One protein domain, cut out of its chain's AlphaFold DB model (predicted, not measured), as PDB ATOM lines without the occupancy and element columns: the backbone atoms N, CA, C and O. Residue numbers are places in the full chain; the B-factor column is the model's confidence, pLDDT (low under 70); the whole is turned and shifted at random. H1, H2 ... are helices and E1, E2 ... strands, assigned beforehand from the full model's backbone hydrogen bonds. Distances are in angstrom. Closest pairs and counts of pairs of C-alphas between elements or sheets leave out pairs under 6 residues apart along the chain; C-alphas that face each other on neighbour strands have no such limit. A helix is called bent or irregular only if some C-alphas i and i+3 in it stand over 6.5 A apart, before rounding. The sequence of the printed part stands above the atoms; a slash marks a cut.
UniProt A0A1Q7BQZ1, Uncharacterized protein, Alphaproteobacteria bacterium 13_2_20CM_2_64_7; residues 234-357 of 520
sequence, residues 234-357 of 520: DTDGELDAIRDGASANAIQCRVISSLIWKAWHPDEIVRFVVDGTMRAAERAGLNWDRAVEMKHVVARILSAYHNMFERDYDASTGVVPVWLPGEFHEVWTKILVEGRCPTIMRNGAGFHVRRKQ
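This is residues 234 to 357 of the 520 residues of an uncharacterized protein of Alphaproteobacteria bacterium 13_2_20CM_2_64_7 (UniProt A0A1Q7BQZ1). Look for an elongated body with a helical end and a strand end: at the one, H1, H2 and H3 lie side by side, and at the other, H5 packs on the two-stranded hairpin of E1 and E2. H4, the longest helix, crosses H2 and H3 steeply and runs from the helical end to E1, joining the two ends. The printed part has 124 residues with five named helices and then two named strands, in the order H1 to H5, E1, E2; the sheet is E1 - E2, antiparallel, and the class is mostly helix. The whole is compact, with a radius of gyration of the C-alphas of 15.7 A, and spans 52 by 28 by 20 A.

Begin at the hairpin of E1, residues 342 to 347, and E2, residues 350 to 355. They are antiparallel, at 145 degrees between directions; N 345 and O 352 are 2.9 A apart, and N 352 and O 345 2.8 A, both within hydrogen-bond range. Look next at H5, residues 326 to 337: its closest C-alphas to E2 are those of Val 331 and Val 353, 6.4 A apart. H4, residues 290 to 309, comes nearest to E1 with the C-alphas of Leu 302 and Met 345, 6.9 A apart, and is apart from H5. H3, residues 266 to 283, touches H4, opposite ways at a steep tilt of 49 degrees, closest at the C-alphas of Val 274 and Met 294, 6.2 A. H2, residues 245 to 261, forms a helical hairpin with H3, at a shallow tilt of 30 degrees, closest at the C-alphas of Ile 256 and Ile 269, 6.7 A. With its residues 252 to 257 alone, H2 touches H4 at a steep tilt of 51 degrees, closest at the C-alphas of Ile 256 and Ile 301, 6.5 A. H1, residues 235 to 240, touches H2 and H3, closest to H3 at the C-alphas of Asp 240 and Ala 280, 5.5 A. Every O i to N i+4 pair is within hydrogen-bond range in H1, H2 and H3, against 15 of 16 in H4 and 6 of 8 in H5.

Find C-alpha 235 at (-45.540, 11.144, -19.606), where H1 begins. H2 is 24.3 A long, H3 25.8 A and H4 26.7 A; H4 begins at C-alpha 290, (-47.950, 25.901, -31.492). H5, 17.3 A, is irregular: C-alphas 327 and 330 are 7.1 A apart. E1 is 15.6 A long, and E2, 16.3 A, ends at C-alpha 355, (-17.365, 21.257, -28.852).

The C-alphas farthest apart, those of Gly 285 and Glu 338, are 51.7 A apart. The printed part has no cut, and the long link is H4 to H5, residues 310 to 325. Mean pLDDT of the printed part is 86.9; residues 236, 246 and 357 are under 70.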
ATOM      1  N   ASP A 234     -45.747   8.417 -16.135       74.69
ATOM      2  CA  ASP A 234     -46.758   8.460 -17.187       74.69
ATOM      3  C   ASP A 234     -46.685   9.826 -17.875       74.69
ATOM      4  O   ASP A 234     -47.293  10.811 -17.456       74.69
ATOM      5  N   THR A 235     -45.850   9.898 -18.907       76.69
ATOM      6  CA  THR A 235     -45.540  11.144 -19.606       76.69
ATOM      7  C   THR A 235     -46.711  11.684 -20.427       76.69
ATOM      8  O   THR A 235     -46.721  12.880 -20.703       76.69
ATOM      9  N   ASP A 236     -47.693  10.854 -20.791       69.81
ATOM     10  CA  ASP A 236     -48.934  11.319 -21.421       69.81
ATOM     11  C   ASP A 236     -49.934  11.794 -20.359       69.81
ATOM     12  O   ASP A 236     -50.448  12.906 -20.474       69.81
ATOM     13  N   GLY A 237     -50.142  11.025 -19.283       72.19
ATOM     14  CA  GLY A 237     -51.013  11.408 -18.166       72.19
ATOM     15  C   GLY A 237     -50.567  12.684 -17.439       72.19
ATOM     16  O   GLY A 237     -51.408  13.486 -17.028       72.19
ATOM     17  N   GLU A 238     -49.256  12.934 -17.329       78.94
ATOM     18  CA  GLU A 238     -48.739  14.205 -16.811       78.94
ATOM     19  C   GLU A 238     -48.996  15.378 -17.766       78.94
ATOM     20  O   GLU A 238     -49.486  16.414 -17.314       78.94
ATOM     21  N   LEU A 239     -48.715  15.241 -19.071       83.00
ATOM     22  CA  LEU A 239     -49.015  16.297 -20.052       83.00
ATOM     23  C   LEU A 239     -50.518  16.589 -20.120       83.00
ATOM     24  O   LEU A 239     -50.917  17.747 -20.250       83.00
ATOM     25  N   ASP A 240     -51.358  15.568 -19.953       79.38
ATOM     26  CA  ASP A 240     -52.806  15.736 -19.949       79.38
ATOM     27  C   ASP A 240     -53.344  16.479 -18.711       79.38
ATOM     28  O   ASP A 240     -54.444  17.037 -18.772       79.38
ATOM     29  N   ALA A 241     -52.557  16.572 -17.632       79.88
ATOM     30  CA  ALA A 241     -52.887  17.309 -16.411       79.88
ATOM     31  C   ALA A 241     -52.583  18.825 -16.468       79.88
ATOM     32  O   ALA A 241     -52.832  19.525 -15.479       79.88
ATOM     33  N   ILE A 242     -52.069  19.348 -17.590       83.38
ATOM     34  CA  ILE A 242     -51.853  20.789 -17.812       83.38
ATOM     35  C   ILE A 242     -53.198  21.539 -17.826       83.38
ATOM     36  O   ILE A 242     -54.161  21.104 -18.456       83.38
ATOM     37  N   ARG A 243     -53.268  22.685 -17.128       76.56
ATOM     38  CA  ARG A 243     -54.489  23.517 -16.992       76.56
ATOM     39  C   ARG A 243     -54.273  25.002 -17.282       76.56
ATOM     40  O   ARG A 243     -55.229  25.722 -17.542       76.56
ATOM     41  N   ASP A 244     -53.033  25.465 -17.172       77.19
ATOM     42  CA  ASP A 244     -52.611  26.858 -17.308       77.19
ATOM     43  C   ASP A 244     -51.101  26.927 -17.625       77.19
ATOM     44  O   ASP A 244     -50.402  25.911 -17.656       77.19
ATOM     45  N   GLY A 245     -50.565  28.131 -17.848       71.06
ATOM     46  CA  GLY A 245     -49.143  28.312 -18.171       71.06
ATOM     47  C   GLY A 245     -48.172  27.948 -17.034       71.06
ATOM     48  O   GLY A 245     -47.010  27.638 -17.296       71.06
ATOM     49  N   ALA A 246     -48.629  27.953 -15.776       63.03
ATOM     50  CA  ALA A 246     -47.795  27.628 -14.618       63.03
ATOM     51  C   ALA A 246     -47.634  26.107 -14.455       63.03
ATOM     52  O   ALA A 246     -46.518  25.607 -14.296       63.03
ATOM     53  N   SER A 247     -48.744  25.372 -14.566       76.00
ATOM     54  CA  SER A 247     -48.775  23.911 -14.619       76.00
ATOM     55  C   SER A 247     -48.035  23.382 -15.847       76.00
ATOM     56  O   SER A 247     -47.200  22.497 -15.681       76.00
ATOM     57  N   ALA A 248     -48.218  23.982 -17.033       77.50
ATOM     58  CA  ALA A 248     -47.440  23.642 -18.229       77.50
ATOM     59  C   ALA A 248     -45.926  23.721 -17.980       77.50
ATOM     60  O   ALA A 248     -45.212  22.756 -18.241       77.50
ATOM     61  N   ASN A 249     -45.429  24.824 -17.411       75.94
ATOM     62  CA  ASN A 249     -43.997  24.978 -17.158       75.94
ATOM     63  C   ASN A 249     -43.444  23.917 -16.184       75.94
ATOM     64  O   ASN A 249     -42.378  23.359 -16.431       75.94
ATOM     65  N   ALA A 250     -44.166  23.620 -15.099       73.88
ATOM     66  CA  ALA A 250     -43.737  22.632 -14.107       73.88
ATOM     67  C   ALA A 250     -43.783  21.187 -14.644       73.88
ATOM     68  O   ALA A 250     -42.843  20.420 -14.436       73.88
ATOM     69  N   ILE A 251     -44.860  20.831 -15.352       81.81
ATOM     70  CA  ILE A 251     -45.074  19.501 -15.935       81.81
ATOM     71  C   ILE A 251     -44.051  19.231 -17.037       81.81
ATOM     72  O   ILE A 251     -43.346  18.224 -16.992       81.81
ATOM     73  N   GLN A 252     -43.901  20.147 -17.998       87.94
ATOM     74  CA  GLN A 252     -42.990  19.931 -19.120       87.94
ATOM     75  C   GLN A 252     -41.541  19.753 -18.672       87.94
ATOM     76  O   GLN A 252     -40.867  18.873 -19.193       87.94
ATOM     77  N   CYS A 253     -41.048  20.528 -17.698       86.06
ATOM     78  CA  CYS A 253     -39.681  20.355 -17.199       86.06
ATOM     79  C   CYS A 253     -39.448  18.953 -16.601       86.06
ATOM     80  O   CYS A 253     -38.378  18.375 -16.807       86.06
ATOM     81  N   ARG A 254     -40.451  18.366 -15.927       81.31
ATOM     82  CA  ARG A 254     -40.388  16.987 -15.412       81.31
ATOM     83  C   ARG A 254     -40.420  15.956 -16.545       81.31
ATOM     84  O   ARG A 254     -39.547  15.091 -16.601       81.31
ATOM     85  N   VAL A 255     -41.366  16.089 -17.476       86.56
ATOM     86  CA  VAL A 255     -41.525  15.188 -18.631       86.56
ATOM     87  C   VAL A 255     -40.281  15.208 -19.530       86.56
ATOM     88  O   VAL A 255     -39.742  14.150 -19.844       86.56
ATOM     89  N   ILE A 256     -39.754  16.391 -19.863       90.69
ATOM     90  CA  ILE A 256     -38.504  16.570 -20.622       90.69
ATOM     91  C   ILE A 256     -37.338  15.866 -19.918       90.69
ATOM     92  O   ILE A 256     -36.632  15.082 -20.549       90.69
ATOM     93  N   SER A 257     -37.165  16.082 -18.609       86.69
ATOM     94  CA  SER A 257     -36.085  15.447 -17.838       86.69
ATOM     95  C   SER A 257     -36.209  13.918 -17.818       86.69
ATOM     96  O   SER A 257     -35.204  13.220 -17.942       86.69
ATOM     97  N   SER A 258     -37.434  13.384 -17.723       86.50
ATOM     98  CA  SER A 258     -37.700  11.939 -17.798       86.50
ATOM     99  C   SER A 258     -37.373  11.356 -19.178       86.50
ATOM    100  O   SER A 258     -36.805  10.271 -19.264       86.50
ATOM    101  N   LEU A 259     -37.702  12.068 -20.261       89.81
ATOM    102  CA  LEU A 259     -37.455  11.610 -21.632       89.81
ATOM    103  C   LEU A 259     -35.967  11.685 -22.018       89.81
ATOM    104  O   LEU A 259     -35.473  10.761 -22.663       89.81
ATOM    105  N   ILE A 260     -35.227  12.701 -21.554       91.75
ATOM    106  CA  ILE A 260     -33.760  12.751 -21.708       91.75
ATOM    107  C   ILE A 260     -33.101  11.599 -20.929       91.75
ATOM    108  O   ILE A 260     -32.257  10.900 -21.477       91.75
ATOM    109  N   TRP A 261     -33.542  11.298 -19.700       87.88
ATOM    110  CA  TRP A 261     -33.058  10.115 -18.963       87.88
ATOM    111  C   TRP A 261     -33.353   8.777 -19.665       87.88
ATOM    112  O   TRP A 261     -32.611   7.816 -19.482       87.88
ATOM    113  N   LYS A 262     -34.406   8.716 -20.492       86.44
ATOM    114  CA  LYS A 262     -34.738   7.575 -21.366       86.44
ATOM    115  C   LYS A 262     -33.978   7.600 -22.711       86.44
ATOM    116  O   LYS A 262     -34.298   6.799 -23.586       86.44
ATOM    117  N   ALA A 263     -33.015   8.511 -22.891       89.50
ATOM    118  CA  ALA A 263     -32.215   8.725 -24.104       89.50
ATOM    119  C   ALA A 263     -33.027   8.989 -25.394       89.50
ATOM    120  O   ALA A 263     -32.576   8.668 -26.496       89.50
ATOM    121  N   TRP A 264     -34.221   9.588 -25.278       92.88
ATOM    122  CA  TRP A 264     -35.035   9.985 -26.437       92.88
ATOM    123  C   TRP A 264     -34.360  11.099 -27.245       92.88
ATOM    124  O   TRP A 264     -33.797  12.037 -26.675       92.88
ATOM    125  N   HIS A 265     -34.472  11.052 -28.577       94.19
ATOM    126  CA  HIS A 265     -33.895  12.098 -29.417       94.19
ATOM    127  C   HIS A 265     -34.606  13.452 -29.177       94.19
ATOM    128  O   HIS A 265     -35.838  13.513 -29.213       94.19
ATOM    129  N   PRO A 266     -33.879  14.565 -28.953       93.81
ATOM    130  CA  PRO A 266     -34.466  15.859 -28.609       93.81
ATOM    131  C   PRO A 266     -35.578  16.381 -29.528       93.81
ATOM    132  O   PRO A 266     -36.530  16.970 -29.024       93.81
ATOM    133  N   ASP A 267     -35.515  16.160 -30.845       92.19
ATOM    134  CA  ASP A 267     -36.605  16.562 -31.754       92.19
ATOM    135  C   ASP A 267     -37.876  15.694 -31.597       92.19
ATOM    136  O   ASP A 267     -38.986  16.165 -31.854       92.19
ATOM    137  N   GLU A 268     -37.758  14.463 -31.087       91.56
ATOM    138  CA  GLU A 268     -38.917  13.650 -30.704       91.56
ATOM    139  C   GLU A 268     -39.519  14.101 -29.374       91.56
ATOM    140  O   GLU A 268     -40.744  14.169 -29.264       91.56
ATOM    141  N   ILE A 269     -38.679  14.478 -28.400       93.12
ATOM    142  CA  ILE A 269     -39.119  15.106 -27.142       93.12
ATOM    143  C   ILE A 269     -39.876  16.403 -27.455       93.12
ATOM    144  O   ILE A 269     -40.969  16.614 -26.934       93.12
ATOM    145  N   VAL A 270     -39.341  17.237 -28.356       94.06
ATOM    146  CA  VAL A 270     -40.020  18.440 -28.865       94.06
ATOM    147  C   VAL A 270     -41.404  18.100 -29.419       94.06
ATOM    148  O   VAL A 270     -42.382  18.700 -28.981       94.06
ATOM    149  N   ARG A 271     -41.506  17.140 -30.351       91.94
ATOM    150  CA  ARG A 271     -42.792  16.724 -30.938       91.94
ATOM    151  C   ARG A 271     -43.774  16.273 -29.855       91.94
ATOM    152  O   ARG A 271     -44.857  16.835 -29.747       91.94
ATOM    153  N   PHE A 272     -43.371  15.305 -29.034       91.94
ATOM    154  CA  PHE A 272     -44.211  14.689 -28.008       91.94
ATOM    155  C   PHE A 272     -44.741  15.715 -26.993       91.94
ATOM    156  O   PHE A 272     -45.948  15.796 -26.758       91.94
ATOM    157  N   VAL A 273     -43.853  16.546 -26.438       92.88
ATOM    158  CA  VAL A 273     -44.204  17.529 -25.403       92.88
ATOM    159  C   VAL A 273     -45.062  18.662 -25.966       92.88
ATOM    160  O   VAL A 273     -46.026  19.066 -25.311       92.88
ATOM    161  N   VAL A 274     -44.772  19.152 -27.178       93.38
ATOM    162  CA  VAL A 274     -45.617  20.160 -27.838       93.38
ATOM    163  C   VAL A 274     -46.997  19.581 -28.141       93.38
ATOM    164  O   VAL A 274     -47.992  20.203 -27.788       93.38
ATOM    165  N   ASP A 275     -47.086  18.389 -28.733       91.19
ATOM    166  CA  ASP A 275     -48.376  17.813 -29.127       91.19
ATOM    167  C   ASP A 275     -49.253  17.460 -27.915       91.19
ATOM    168  O   ASP A 275     -50.455  17.716 -27.950       91.19
ATOM    169  N   GLY A 276     -48.679  16.969 -26.809       91.12
ATOM    170  CA  GLY A 276     -49.415  16.810 -25.548       91.12
ATOM    171  C   GLY A 276     -49.873  18.142 -24.944       91.12
ATOM    172  O   GLY A 276     -51.031  18.280 -24.553       91.12
ATOM    173  N   THR A 277     -49.007  19.161 -24.953       91.69
ATOM    174  CA  THR A 277     -49.353  20.501 -24.446       91.69
ATOM    175  C   THR A 277     -50.474  21.151 -25.263       91.69
ATOM    176  O   THR A 277     -51.377  21.748 -24.683       91.69
ATOM    177  N   MET A 278     -50.467  21.002 -26.592       92.31
ATOM    178  CA  MET A 278     -51.526  21.539 -27.453       92.31
ATOM    179  C   MET A 278     -52.874  20.839 -27.218       92.31
ATOM    180  O   MET A 278     -53.885  21.530 -27.122       92.31
ATOM    181  N   ARG A 279     -52.897  19.506 -27.033       90.56
ATOM    182  CA  ARG A 279     -54.122  18.772 -26.640       90.56
ATOM    183  C   ARG A 279     -54.681  19.273 -25.306       90.56
ATOM    184  O   ARG A 279     -55.890  19.441 -25.162       90.56
ATOM    185  N   ALA A 280     -53.815  19.527 -24.324       87.25
ATOM    186  CA  ALA A 280     -54.240  20.054 -23.031       87.25
ATOM    187  C   ALA A 280     -54.764  21.498 -23.128       87.25
ATOM    188  O   ALA A 280     -55.799  21.805 -22.537       87.25
ATOM    189  N   ALA A 281     -54.107  22.355 -23.915       88.38
ATOM    190  CA  ALA A 281     -54.555  23.722 -24.175       88.38
ATOM    191  C   ALA A 281     -55.939  23.757 -24.850       88.38
ATOM    192  O   ALA A 281     -56.815  24.488 -24.393       88.38
ATOM    193  N   GLU A 282     -56.168  22.913 -25.862       88.88
ATOM    194  CA  GLU A 282     -57.463  22.767 -26.539       88.88
ATOM    195  C   GLU A 282     -58.578  22.367 -25.557       88.88
ATOM    196  O   GLU A 282     -59.592  23.061 -25.458       88.88
ATOM    197  N   ARG A 283     -58.366  21.318 -24.746       84.50
ATOM    198  CA  ARG A 283     -59.333  20.891 -23.712       84.50
ATOM    199  C   ARG A 283     -59.587  21.950 -22.635       84.50
ATOM    200  O   ARG A 283     -60.671  21.974 -22.059       84.50
ATOM    201  N   ALA A 284     -58.603  22.800 -22.346       81.75
ATOM    202  CA  ALA A 284     -58.714  23.896 -21.386       81.75
ATOM    203  C   ALA A 284     -59.302  25.192 -21.989       81.75
ATOM    204  O   ALA A 284     -59.469  26.174 -21.267       81.75
ATOM    205  N   GLY A 285     -59.610  25.225 -23.294       85.50
ATOM    206  CA  GLY A 285     -60.097  26.423 -23.988       85.50
ATOM    207  C   GLY A 285     -59.037  27.524 -24.153       85.50
ATOM    208  O   GLY A 285     -59.376  28.697 -24.307       85.50
ATOM    209  N   LEU A 286     -57.751  27.168 -24.087       85.00
ATOM    210  CA  LEU A 286     -56.626  28.099 -24.134       85.00
ATOM    211  C   LEU A 286     -56.140  28.294 -25.575       85.00
ATOM    212  O   LEU A 286     -55.608  27.378 -26.199       85.00
ATOM    213  N   ASN A 287     -56.265  29.521 -26.084       87.88
ATOM    214  CA  ASN A 287     -55.787  29.902 -27.416       87.88
ATOM    215  C   ASN A 287     -54.256  30.097 -27.434       87.88
ATOM    216  O   ASN A 287     -53.760  31.225 -27.459       87.88
ATOM    217  N   TRP A 288     -53.504  29.000 -27.338       89.06
ATOM    218  CA  TRP A 288     -52.039  28.985 -27.428       89.06
ATOM    219  C   TRP A 288     -51.573  28.749 -28.868       89.06
ATOM    220  O   TRP A 288     -52.205  28.019 -29.625       89.06
ATOM    221  N   ASP A 289     -50.441  29.349 -29.246       92.19
ATOM    222  CA  ASP A 289     -49.827  29.125 -30.557       92.19
ATOM    223  C   ASP A 289     -48.766  28.015 -30.502       92.19
ATOM    224  O   ASP A 289     -47.830  28.055 -29.693       92.19
ATOM    225  N   ARG A 290     -48.865  27.050 -31.425       93.75
ATOM    226  CA  ARG A 290     -47.950  25.901 -31.492       93.75
ATOM    227  C   ARG A 290     -46.522  26.314 -31.864       93.75
ATOM    228  O   ARG A 290     -45.588  25.637 -31.443       93.75
ATOM    229  N   ALA A 291     -46.315  27.402 -32.612       89.38
ATOM    230  CA  ALA A 291     -44.975  27.872 -32.990       89.38
ATOM    231  C   ALA A 291     -44.281  28.699 -31.885       89.38
ATOM    232  O   ALA A 291     -43.049  28.742 -31.830       89.38
ATOM    233  N   VAL A 292     -45.044  29.323 -30.988       87.19
ATOM    234  CA  VAL A 292     -44.571  29.891 -29.719       87.19
ATOM    235  C   VAL A 292     -44.206  28.769 -28.750       87.19
ATOM    236  O   VAL A 292     -43.079  28.748 -28.259       87.19
ATOM    237  N   GLU A 293     -45.085  27.786 -28.535       90.44
ATOM    238  CA  GLU A 293     -44.805  26.727 -27.557       90.44
ATOM    239  C   GLU A 293     -43.659  25.801 -27.993       90.44
ATOM    240  O   GLU A 293     -42.810  25.440 -27.182       90.44
ATOM    241  N   MET A 294     -43.525  25.546 -29.299       91.69
ATOM    242  CA  MET A 294     -42.335  24.949 -29.920       91.69
ATOM    243  C   MET A 294     -41.025  25.617 -29.466       91.69
ATOM    244  O   MET A 294     -40.057  24.931 -29.139       91.69
ATOM    245  N   LYS A 295     -40.979  26.957 -29.399       87.94
ATOM    246  CA  LYS A 295     -39.788  27.702 -28.951       87.94
ATOM    247  C   LYS A 295     -39.550  27.536 -27.450       87.94
ATOM    248  O   LYS A 295     -38.399  27.390 -27.042       87.94
ATOM    249  N   HIS A 296     -40.608  27.530 -26.638       87.25
ATOM    250  CA  HIS A 296     -40.490  27.322 -25.195       87.25
ATOM    251  C   HIS A 296     -39.991  25.910 -24.857       87.25
ATOM    252  O   HIS A 296     -39.049  25.771 -24.080       87.25
ATOM    253  N   VAL A 297     -40.552  24.871 -25.481       90.69
ATOM    254  CA  VAL A 297     -40.132  23.472 -25.289       90.69
ATOM    255  C   VAL A 297     -38.675  23.268 -25.725       90.69
ATOM    256  O   VAL A 297     -37.891  22.692 -24.974       90.69
ATOM    257  N   VAL A 298     -38.265  23.819 -26.876       90.94
ATOM    258  CA  VAL A 298     -36.856  23.812 -27.318       90.94
ATOM    259  C   VAL A 298     -35.928  24.479 -26.294       90.94
ATOM    260  O   VAL A 298     -34.872  23.928 -25.977       90.94
ATOM    261  N   ALA A 299     -36.314  25.636 -25.747       87.06
ATOM    262  CA  ALA A 299     -35.526  26.331 -24.731       87.06
ATOM    263  C   ALA A 299     -35.440  25.537 -23.412       87.06
ATOM    264  O   ALA A 299     -34.365  25.460 -22.817       87.06
ATOM    265  N   ARG A 300     -36.536  24.891 -22.985       89.50
ATOM    266  CA  ARG A 300     -36.565  23.998 -21.811       89.50
ATOM    267  C   ARG A 300     -35.642  22.788 -21.995       89.50
ATOM    268  O   ARG A 300     -34.899  22.469 -21.074       89.50
ATOM    269  N   ILE A 301     -35.616  22.171 -23.181       91.81
ATOM    270  CA  ILE A 301     -34.732  21.032 -23.495       91.81
ATOM    271  C   ILE A 301     -33.251  21.436 -23.452       91.81
ATOM    272  O   ILE A 301     -32.468  20.771 -22.778       91.81
ATOM    273  N   LEU A 302     -32.861  22.541 -24.102       91.00
ATOM    274  CA  LEU A 302     -31.479  23.048 -24.027       91.00
ATOM    275  C   LEU A 302     -31.081  23.404 -22.586       91.00
ATOM    276  O   LEU A 302     -29.982  23.079 -22.143       91.00
ATOM    277  N   SER A 303     -31.994  24.022 -21.831       87.31
ATOM    278  CA  SER A 303     -31.768  24.351 -20.423       87.31
ATOM    279  C   SER A 303     -31.569  23.098 -19.560       87.31
ATOM    280  O   SER A 303     -30.658  23.075 -18.734       87.31
ATOM    281  N   ALA A 304     -32.357  22.039 -19.781       88.06
ATOM    282  CA  ALA A 304     -32.193  20.760 -19.093       88.06
ATOM    283  C   ALA A 304     -30.826  20.126 -19.401       88.06
ATOM    284  O   ALA A 304     -30.094  19.797 -18.468       88.06
ATOM    285  N   TYR A 305     -30.436  20.029 -20.682       91.44
ATOM    286  CA  TYR A 305     -29.115  19.515 -21.066       91.44
ATOM    287  C   TYR A 305     -27.989  20.275 -20.360       91.44
ATOM    288  O   TYR A 305     -27.250  19.677 -19.581       91.44
ATOM    289  N   HIS A 306     -27.897  21.593 -20.545       88.94
ATOM    290  CA  HIS A 306     -26.774  22.376 -20.026       88.94
ATOM    291  C   HIS A 306     -26.678  22.417 -18.493       88.94
ATOM    292  O   HIS A 306     -25.570  22.463 -17.962       88.94
ATOM    293  N   ASN A 307     -27.809  22.425 -17.776       80.81
ATOM    294  CA  ASN A 307     -27.828  22.679 -16.329       80.81
ATOM    295  C   ASN A 307     -28.045  21.433 -15.458       80.81
ATOM    296  O   ASN A 307     -27.793  21.514 -14.256       80.81
ATOM    297  N   MET A 308     -28.516  20.316 -16.026       82.25
ATOM    298  CA  MET A 308     -28.811  19.079 -15.284       82.25
ATOM    299  C   MET A 308     -27.958  17.894 -15.740       82.25
ATOM    300  O   MET A 308     -27.533  17.099 -14.913       82.25
ATOM    301  N   PHE A 309     -27.721  17.768 -17.049       88.06
ATOM    302  CA  PHE A 309     -27.070  16.592 -17.633       88.06
ATOM    303  C   PHE A 309     -25.589  16.841 -17.956       88.06
ATOM    304  O   PHE A 309     -24.744  16.008 -17.650       88.06
ATOM    305  N   GLU A 310     -25.253  18.004 -18.520       88.31
ATOM    306  CA  GLU A 310     -23.885  18.389 -18.899       88.31
ATOM    307  C   GLU A 310     -23.098  19.070 -17.775       88.31
ATOM    308  O   GLU A 310     -21.869  19.087 -17.818       88.31
ATOM    309  N   ARG A 311     -23.783  19.675 -16.795       81.12
ATOM    310  CA  ARG A 311     -23.145  20.439 -15.709       81.12
ATOM    311  C   ARG A 311     -22.276  19.552 -14.819       81.12
ATOM    312  O   ARG A 311     -21.163  19.937 -14.480       81.12
ATOM    313  N   ASP A 312     -22.799  18.375 -14.492       73.38
ATOM    314  CA  ASP A 312     -22.215  17.434 -13.531       73.38
ATOM    315  C   ASP A 312     -21.569  16.223 -14.243       73.38
ATOM    316  O   ASP A 312     -21.262  15.206 -13.623       73.38
ATOM    317  N   TYR A 313     -21.373  16.318 -15.566       83.75
ATOM    318  CA  TYR A 313     -20.750  15.288 -16.396       83.75
ATOM    319  C   TYR A 313     -19.236  15.499 -16.517       83.75
ATOM    320  O   TYR A 313     -18.766  16.465 -17.122       83.75
ATOM    321  N   ASP A 314     -18.464  14.545 -15.993       82.06
ATOM    322  CA  ASP A 314     -17.008  14.531 -16.123       82.06
ATOM    323  C   ASP A 314     -16.561  13.945 -17.475       82.06
ATOM    324  O   ASP A 314     -16.447  12.729 -17.663       82.06
ATOM    325  N   ALA A 315     -16.252  14.840 -18.415       86.00
ATOM    326  CA  ALA A 315     -15.698  14.498 -19.723       86.00
ATOM    327  C   ALA A 315     -14.310  13.822 -19.654       86.00
ATOM    328  O   ALA A 315     -13.939  13.119 -20.593       86.00
ATOM    329  N   SER A 316     -13.547  13.971 -18.559       78.81
ATOM    330  CA  SER A 316     -12.226  13.334 -18.418       78.81
ATOM    331  C   SER A 316     -12.307  11.807 -18.288       78.81
ATOM    332  O   SER A 316     -11.344  11.108 -18.602       78.81
ATOM    333  N   THR A 317     -13.479  11.276 -17.920       82.62
ATOM    334  CA  THR A 317     -13.747   9.829 -17.879       82.62
ATOM    335  C   THR A 317     -13.701   9.157 -19.253       82.62
ATOM    336  O   THR A 317     -13.518   7.942 -19.328       82.62
ATOM    337  N   GLY A 318     -13.922   9.909 -20.339       82.31
ATOM    338  CA  GLY A 318     -14.093   9.363 -21.689       82.31
ATOM    339  C   GLY A 318     -15.369   8.525 -21.890       82.31
ATOM    340  O   GLY A 318     -15.543   7.934 -22.954       82.31
ATOM    341  N   VAL A 319     -16.264   8.450 -20.896       86.00
ATOM    342  CA  VAL A 319     -17.476   7.617 -20.940       86.00
ATOM    343  C   VAL A 319     -18.624   8.382 -21.598       86.00
ATOM    344  O   VAL A 319     -18.935   9.507 -21.209       86.00
ATOM    345  N   VAL A 320     -19.295   7.767 -22.575       88.44
ATOM    346  CA  VAL A 320     -20.511   8.328 -23.186       88.44
ATOM    347  C   VAL A 320     -21.672   8.279 -22.175       88.44
ATOM    348  O   VAL A 320     -21.901   7.218 -21.588       88.44
ATOM    349  N   PRO A 321     -22.415   9.381 -21.941       88.44
ATOM    350  CA  PRO A 321     -23.500   9.396 -20.966       88.44
ATOM    351  C   PRO A 321     -24.654   8.456 -21.331       88.44
ATOM    352  O   PRO A 321     -25.098   8.417 -22.476       88.44
ATOM    353  N   VAL A 322     -25.220   7.771 -20.334       87.38
ATOM    354  CA  VAL A 322     -26.357   6.841 -20.523       87.38
ATOM    355  C   VAL A 322     -27.662   7.524 -20.953       87.38
ATOM    356  O   VAL A 322     -28.531   6.874 -21.520       87.38
ATOM    357  N   TRP A 323     -27.790   8.830 -20.702       90.19
ATOM    358  CA  TRP A 323     -28.909   9.674 -21.136       90.19
ATOM    359  C   TRP A 323     -28.725  10.239 -22.556       90.19
ATOM    360  O   TRP A 323     -29.614  10.912 -23.073       90.19
ATOM    361  N   LEU A 324     -27.575  10.012 -23.197       92.25
ATOM    362  CA  LEU A 324     -27.304  10.527 -24.536       92.25
ATOM    363  C   LEU A 324     -27.951   9.613 -25.601       92.25
ATOM    364  O   LEU A 324     -27.673   8.410 -25.597       92.25
ATOM    365  N   PRO A 325     -28.749  10.141 -26.548       91.62
ATOM    366  CA  PRO A 325     -29.273   9.366 -27.677       91.62
ATOM    367  C   PRO A 325     -28.160   8.762 -28.540       91.62
ATOM    368  O   PRO A 325     -27.157   9.426 -28.810       91.62
ATOM    369  N   GLY A 326     -28.358   7.531 -29.027       87.38
ATOM    370  CA  GLY A 326     -27.346   6.769 -29.779       87.38
ATOM    371  C   GLY A 326     -26.756   7.503 -30.990       87.38
ATOM    372  O   GLY A 326     -25.554   7.436 -31.231       87.38
ATOM    373  N   GLU A 327     -27.575   8.282 -31.699       90.38
ATOM    374  CA  GLU A 327     -27.173   9.091 -32.864       90.38
ATOM    375  C   GLU A 327     -26.097  10.144 -32.540       90.38
ATOM    376  O   GLU A 327     -25.333  10.557 -33.411       90.38
ATOM    377  N   PHE A 328     -25.989  10.561 -31.277       94.62
ATOM    378  CA  PHE A 328     -24.986  11.523 -30.824       94.62
ATOM    379  C   PHE A 328     -23.685  10.858 -30.344       94.62
ATOM    380  O   PHE A 328     -22.683  11.557 -30.181       94.62
ATOM    381  N   HIS A 329     -23.661   9.533 -30.135       92.25
ATOM    382  CA  HIS A 329     -22.536   8.825 -29.503       92.25
ATOM    383  C   HIS A 329     -21.231   8.951 -30.291       92.25
ATOM    384  O   HIS A 329     -20.181   9.145 -29.680       92.25
ATOM    385  N   GLU A 330     -21.270   8.887 -31.626       92.25
ATOM    386  CA  GLU A 330     -20.066   8.991 -32.466       92.25
ATOM    387  C   GLU A 330     -19.409  10.375 -32.332       92.25
ATOM    388  O   GLU A 330     -18.222  10.486 -32.015       92.25
ATOM    389  N   VAL A 331     -20.195  11.443 -32.510       91.44
ATOM    390  CA  VAL A 331     -19.704  12.829 -32.436       91.44
ATOM    391  C   VAL A 331     -19.252  13.173 -31.015       91.44
ATOM    392  O   VAL A 331     -18.217  13.816 -30.840       91.44
ATOM    393  N   TRP A 332     -19.980  12.700 -29.999       94.31
ATOM    394  CA  TRP A 332     -19.614  12.855 -28.592       94.31
ATOM    395  C   TRP A 332     -18.275  12.174 -28.286       94.31
ATOM    396  O   TRP A 332     -17.349  12.829 -27.814       94.31
ATOM    397  N   THR A 333     -18.128  10.894 -28.647       91.62
ATOM    398  CA  THR A 333     -16.888  10.121 -28.451       91.62
ATOM    399  C   THR A 333     -15.703  10.770 -29.160       91.62
ATOM    400  O   THR A 333     -14.627  10.887 -28.577       91.62
ATOM    401  N   LYS A 334     -15.893  11.260 -30.391       92.88
ATOM    402  CA  LYS A 334     -14.847  11.970 -31.137       92.88
ATOM    403  C   LYS A 334     -14.342  13.210 -30.393       92.88
ATOM    404  O   LYS A 334     -13.135  13.420 -30.328       92.88
ATOM    405  N   ILE A 335     -15.238  14.001 -29.807       91.69
ATOM    406  CA  ILE A 335     -14.877  15.210 -29.049       91.69
ATOM    407  C   ILE A 335     -14.139  14.855 -27.743       91.69
ATOM    408  O   ILE A 335     -13.176  15.536 -27.388       91.69
ATOM    409  N   LEU A 336     -14.516  13.756 -27.077       91.12
ATOM    410  CA  LEU A 336     -13.789  13.239 -25.908       91.12
ATOM    411  C   LEU A 336     -12.371  12.767 -26.273       91.12
ATOM    412  O   LEU A 336     -11.418  13.083 -25.564       91.12
ATOM    413  N   VAL A 337     -12.202  12.071 -27.405       89.56
ATOM    414  CA  VAL A 337     -10.886  11.634 -27.922       89.56
ATOM    415  C   VAL A 337      -9.994  12.821 -28.317       89.56
ATOM    416  O   VAL A 337      -8.775  12.746 -28.194       89.56
ATOM    417  N   GLU A 338     -10.582  13.947 -28.729       87.56
ATOM    418  CA  GLU A 338      -9.875  15.221 -28.946       87.56
ATOM    419  C   GLU A 338      -9.471  15.934 -27.633       87.56
ATOM    420  O   GLU A 338      -8.857  17.003 -27.684       87.56
ATOM    421  N   GLY A 339      -9.811  15.376 -26.463       84.19
ATOM    422  CA  GLY A 339      -9.530  15.961 -25.150       84.19
ATOM    423  C   GLY A 339     -10.376  17.199 -24.837       84.19
ATOM    424  O   GLY A 339      -9.918  18.084 -24.118       84.19
ATOM    425  N   ARG A 340     -11.580  17.309 -25.417       88.12
ATOM    426  CA  ARG A 340     -12.465  18.479 -25.297       88.12
ATOM    427  C   ARG A 340     -13.824  18.096 -24.712       88.12
ATOM    428  O   ARG A 340     -14.263  16.954 -24.807       88.12
ATOM    429  N   CYS A 341     -14.528  19.077 -24.152       88.25
ATOM    430  CA  CYS A 341     -15.879  18.872 -23.629       88.25
ATOM    431  C   CYS A 341     -16.932  18.990 -24.752       88.25
ATOM    432  O   CYS A 341     -17.000  20.040 -25.403       88.25
ATOM    433  N   PRO A 342     -17.776  17.971 -24.990       93.31
ATOM    434  CA  PRO A 342     -18.948  18.076 -25.862       93.31
ATOM    435  C   PRO A 342     -20.113  18.833 -25.192       93.31
ATOM    436  O   PRO A 342     -20.128  19.033 -23.978       93.31
ATOM    437  N   THR A 343     -21.080  19.286 -25.997       94.31
ATOM    438  CA  THR A 343     -22.337  19.921 -25.554       94.31
ATOM    439  C   THR A 343     -23.406  19.863 -26.659       94.31
ATOM    440  O   THR A 343     -23.078  19.938 -27.849       94.31
ATOM    441  N   ILE A 344     -24.677  19.719 -26.281       93.75
ATOM    442  CA  ILE A 344     -25.858  19.678 -27.148       93.75
ATOM    443  C   ILE A 344     -26.309  21.093 -27.511       93.75
ATOM    444  O   ILE A 344     -26.503  21.947 -26.657       93.75
ATOM    445  N   MET A 345     -26.552  21.335 -28.795       92.00
ATOM    446  CA  MET A 345     -27.079  22.595 -29.315       92.00
ATOM    447  C   MET A 345     -28.211  22.344 -30.307       92.00
ATOM    448  O   MET A 345     -28.341  21.250 -30.849       92.00
ATOM    449  N   ARG A 346     -28.985  23.386 -30.628       91.06
ATOM    450  CA  ARG A 346     -29.912  23.395 -31.769       91.06
ATOM    451  C   ARG A 346     -29.443  24.389 -32.833       91.06
ATOM    452  O   ARG A 346     -28.974  25.473 -32.499       91.06
ATOM    453  N   ASN A 347     -29.570  24.024 -34.105       88.25
ATOM    454  CA  ASN A 347     -29.394  24.914 -35.257       88.25
ATOM    455  C   ASN A 347     -30.596  24.771 -36.221       88.25
ATOM    456  O   ASN A 347     -31.617  24.188 -35.856       88.25
ATOM    457  N   GLY A 348     -30.502  25.313 -37.441       75.69
ATOM    458  CA  GLY A 348     -31.584  25.246 -38.437       75.69
ATOM    459  C   GLY A 348     -31.913  23.842 -38.969       75.69
ATOM    460  O   GLY A 348     -32.985  23.668 -39.537       75.69
ATOM    461  N   ALA A 349     -31.033  22.855 -38.778       80.06
ATOM    462  CA  ALA A 349     -31.224  21.466 -39.198       80.06
ATOM    463  C   ALA A 349     -31.732  20.539 -38.073       80.06
ATOM    464  O   ALA A 349     -32.191  19.441 -38.369       80.06
ATOM    465  N   GLY A 350     -31.670  20.963 -36.803       88.94
ATOM    466  CA  GLY A 350     -32.103  20.165 -35.647       88.94
ATOM    467  C   GLY A 350     -31.178  20.300 -34.437       88.94
ATOM    468  O   GLY A 350     -30.372  21.237 -34.344       88.94
ATOM    469  N   PHE A 351     -31.304  19.375 -33.486       94.75
ATOM    470  CA  PHE A 351     -30.316  19.214 -32.415       94.75
ATOM    471  C   PHE A 351     -29.034  18.512 -32.906       94.75
ATOM    472  O   PHE A 351     -29.068  17.697 -33.821       94.75
ATOM    473  N   HIS A 352     -27.887  18.862 -32.321       93.62
ATOM    474  CA  HIS A 352     -26.569  18.323 -32.677       93.62
ATOM    475  C   HIS A 352     -25.572  18.472 -31.518       93.62
ATOM    476  O   HIS A 352     -25.690  19.385 -30.699       93.62
ATOM    477  N   VAL A 353     -24.545  17.618 -31.484       94.31
ATOM    478  CA  VAL A 353     -23.387  17.784 -30.591       94.31
ATOM    479  C   VAL A 353     -22.392  18.773 -31.209       94.31
ATOM    480  O   VAL A 353     -22.123  18.721 -32.410       94.31
ATOM    481  N   ARG A 354     -21.777  19.631 -30.391       92.94
ATOM    482  CA  ARG A 354     -20.570  20.395 -30.751       92.94
ATOM    483  C   ARG A 354     -19.541  20.384 -29.620       92.94
ATOM    484  O   ARG A 354     -19.847  20.000 -28.496       92.94
ATOM    485  N   ARG A 355     -18.332  20.883 -29.897       91.81
ATOM    486  CA  ARG A 355     -17.365  21.257 -28.852       91.81
ATOM    487  C   ARG A 355     -17.909  22.448 -28.053       91.81
ATOM    488  O   ARG A 355     -18.377  23.424 -28.648       91.81
ATOM    489  N   LYS A 356     -17.817  22.394 -26.726       84.56
ATOM    490  CA  LYS A 356     -18.019  23.546 -25.839       84.56
ATOM    491  C   LYS A 356     -16.897  24.552 -26.118       84.56
ATOM    492  O   LYS A 356     -15.741  24.155 -26.254       84.56
ATOM    493  N   GLN A 357     -17.225  25.837 -26.263       69.19
ATOM    494  CA  GLN A 357     -16.185  26.862 -26.382       69.19
ATOM    495  C   GLN A 357     -15.483  27.004 -25.033       69.19
ATOM    496  O   GLN A 357     -16.144  27.160 -24.007       69.19
TER     497      GLN A 357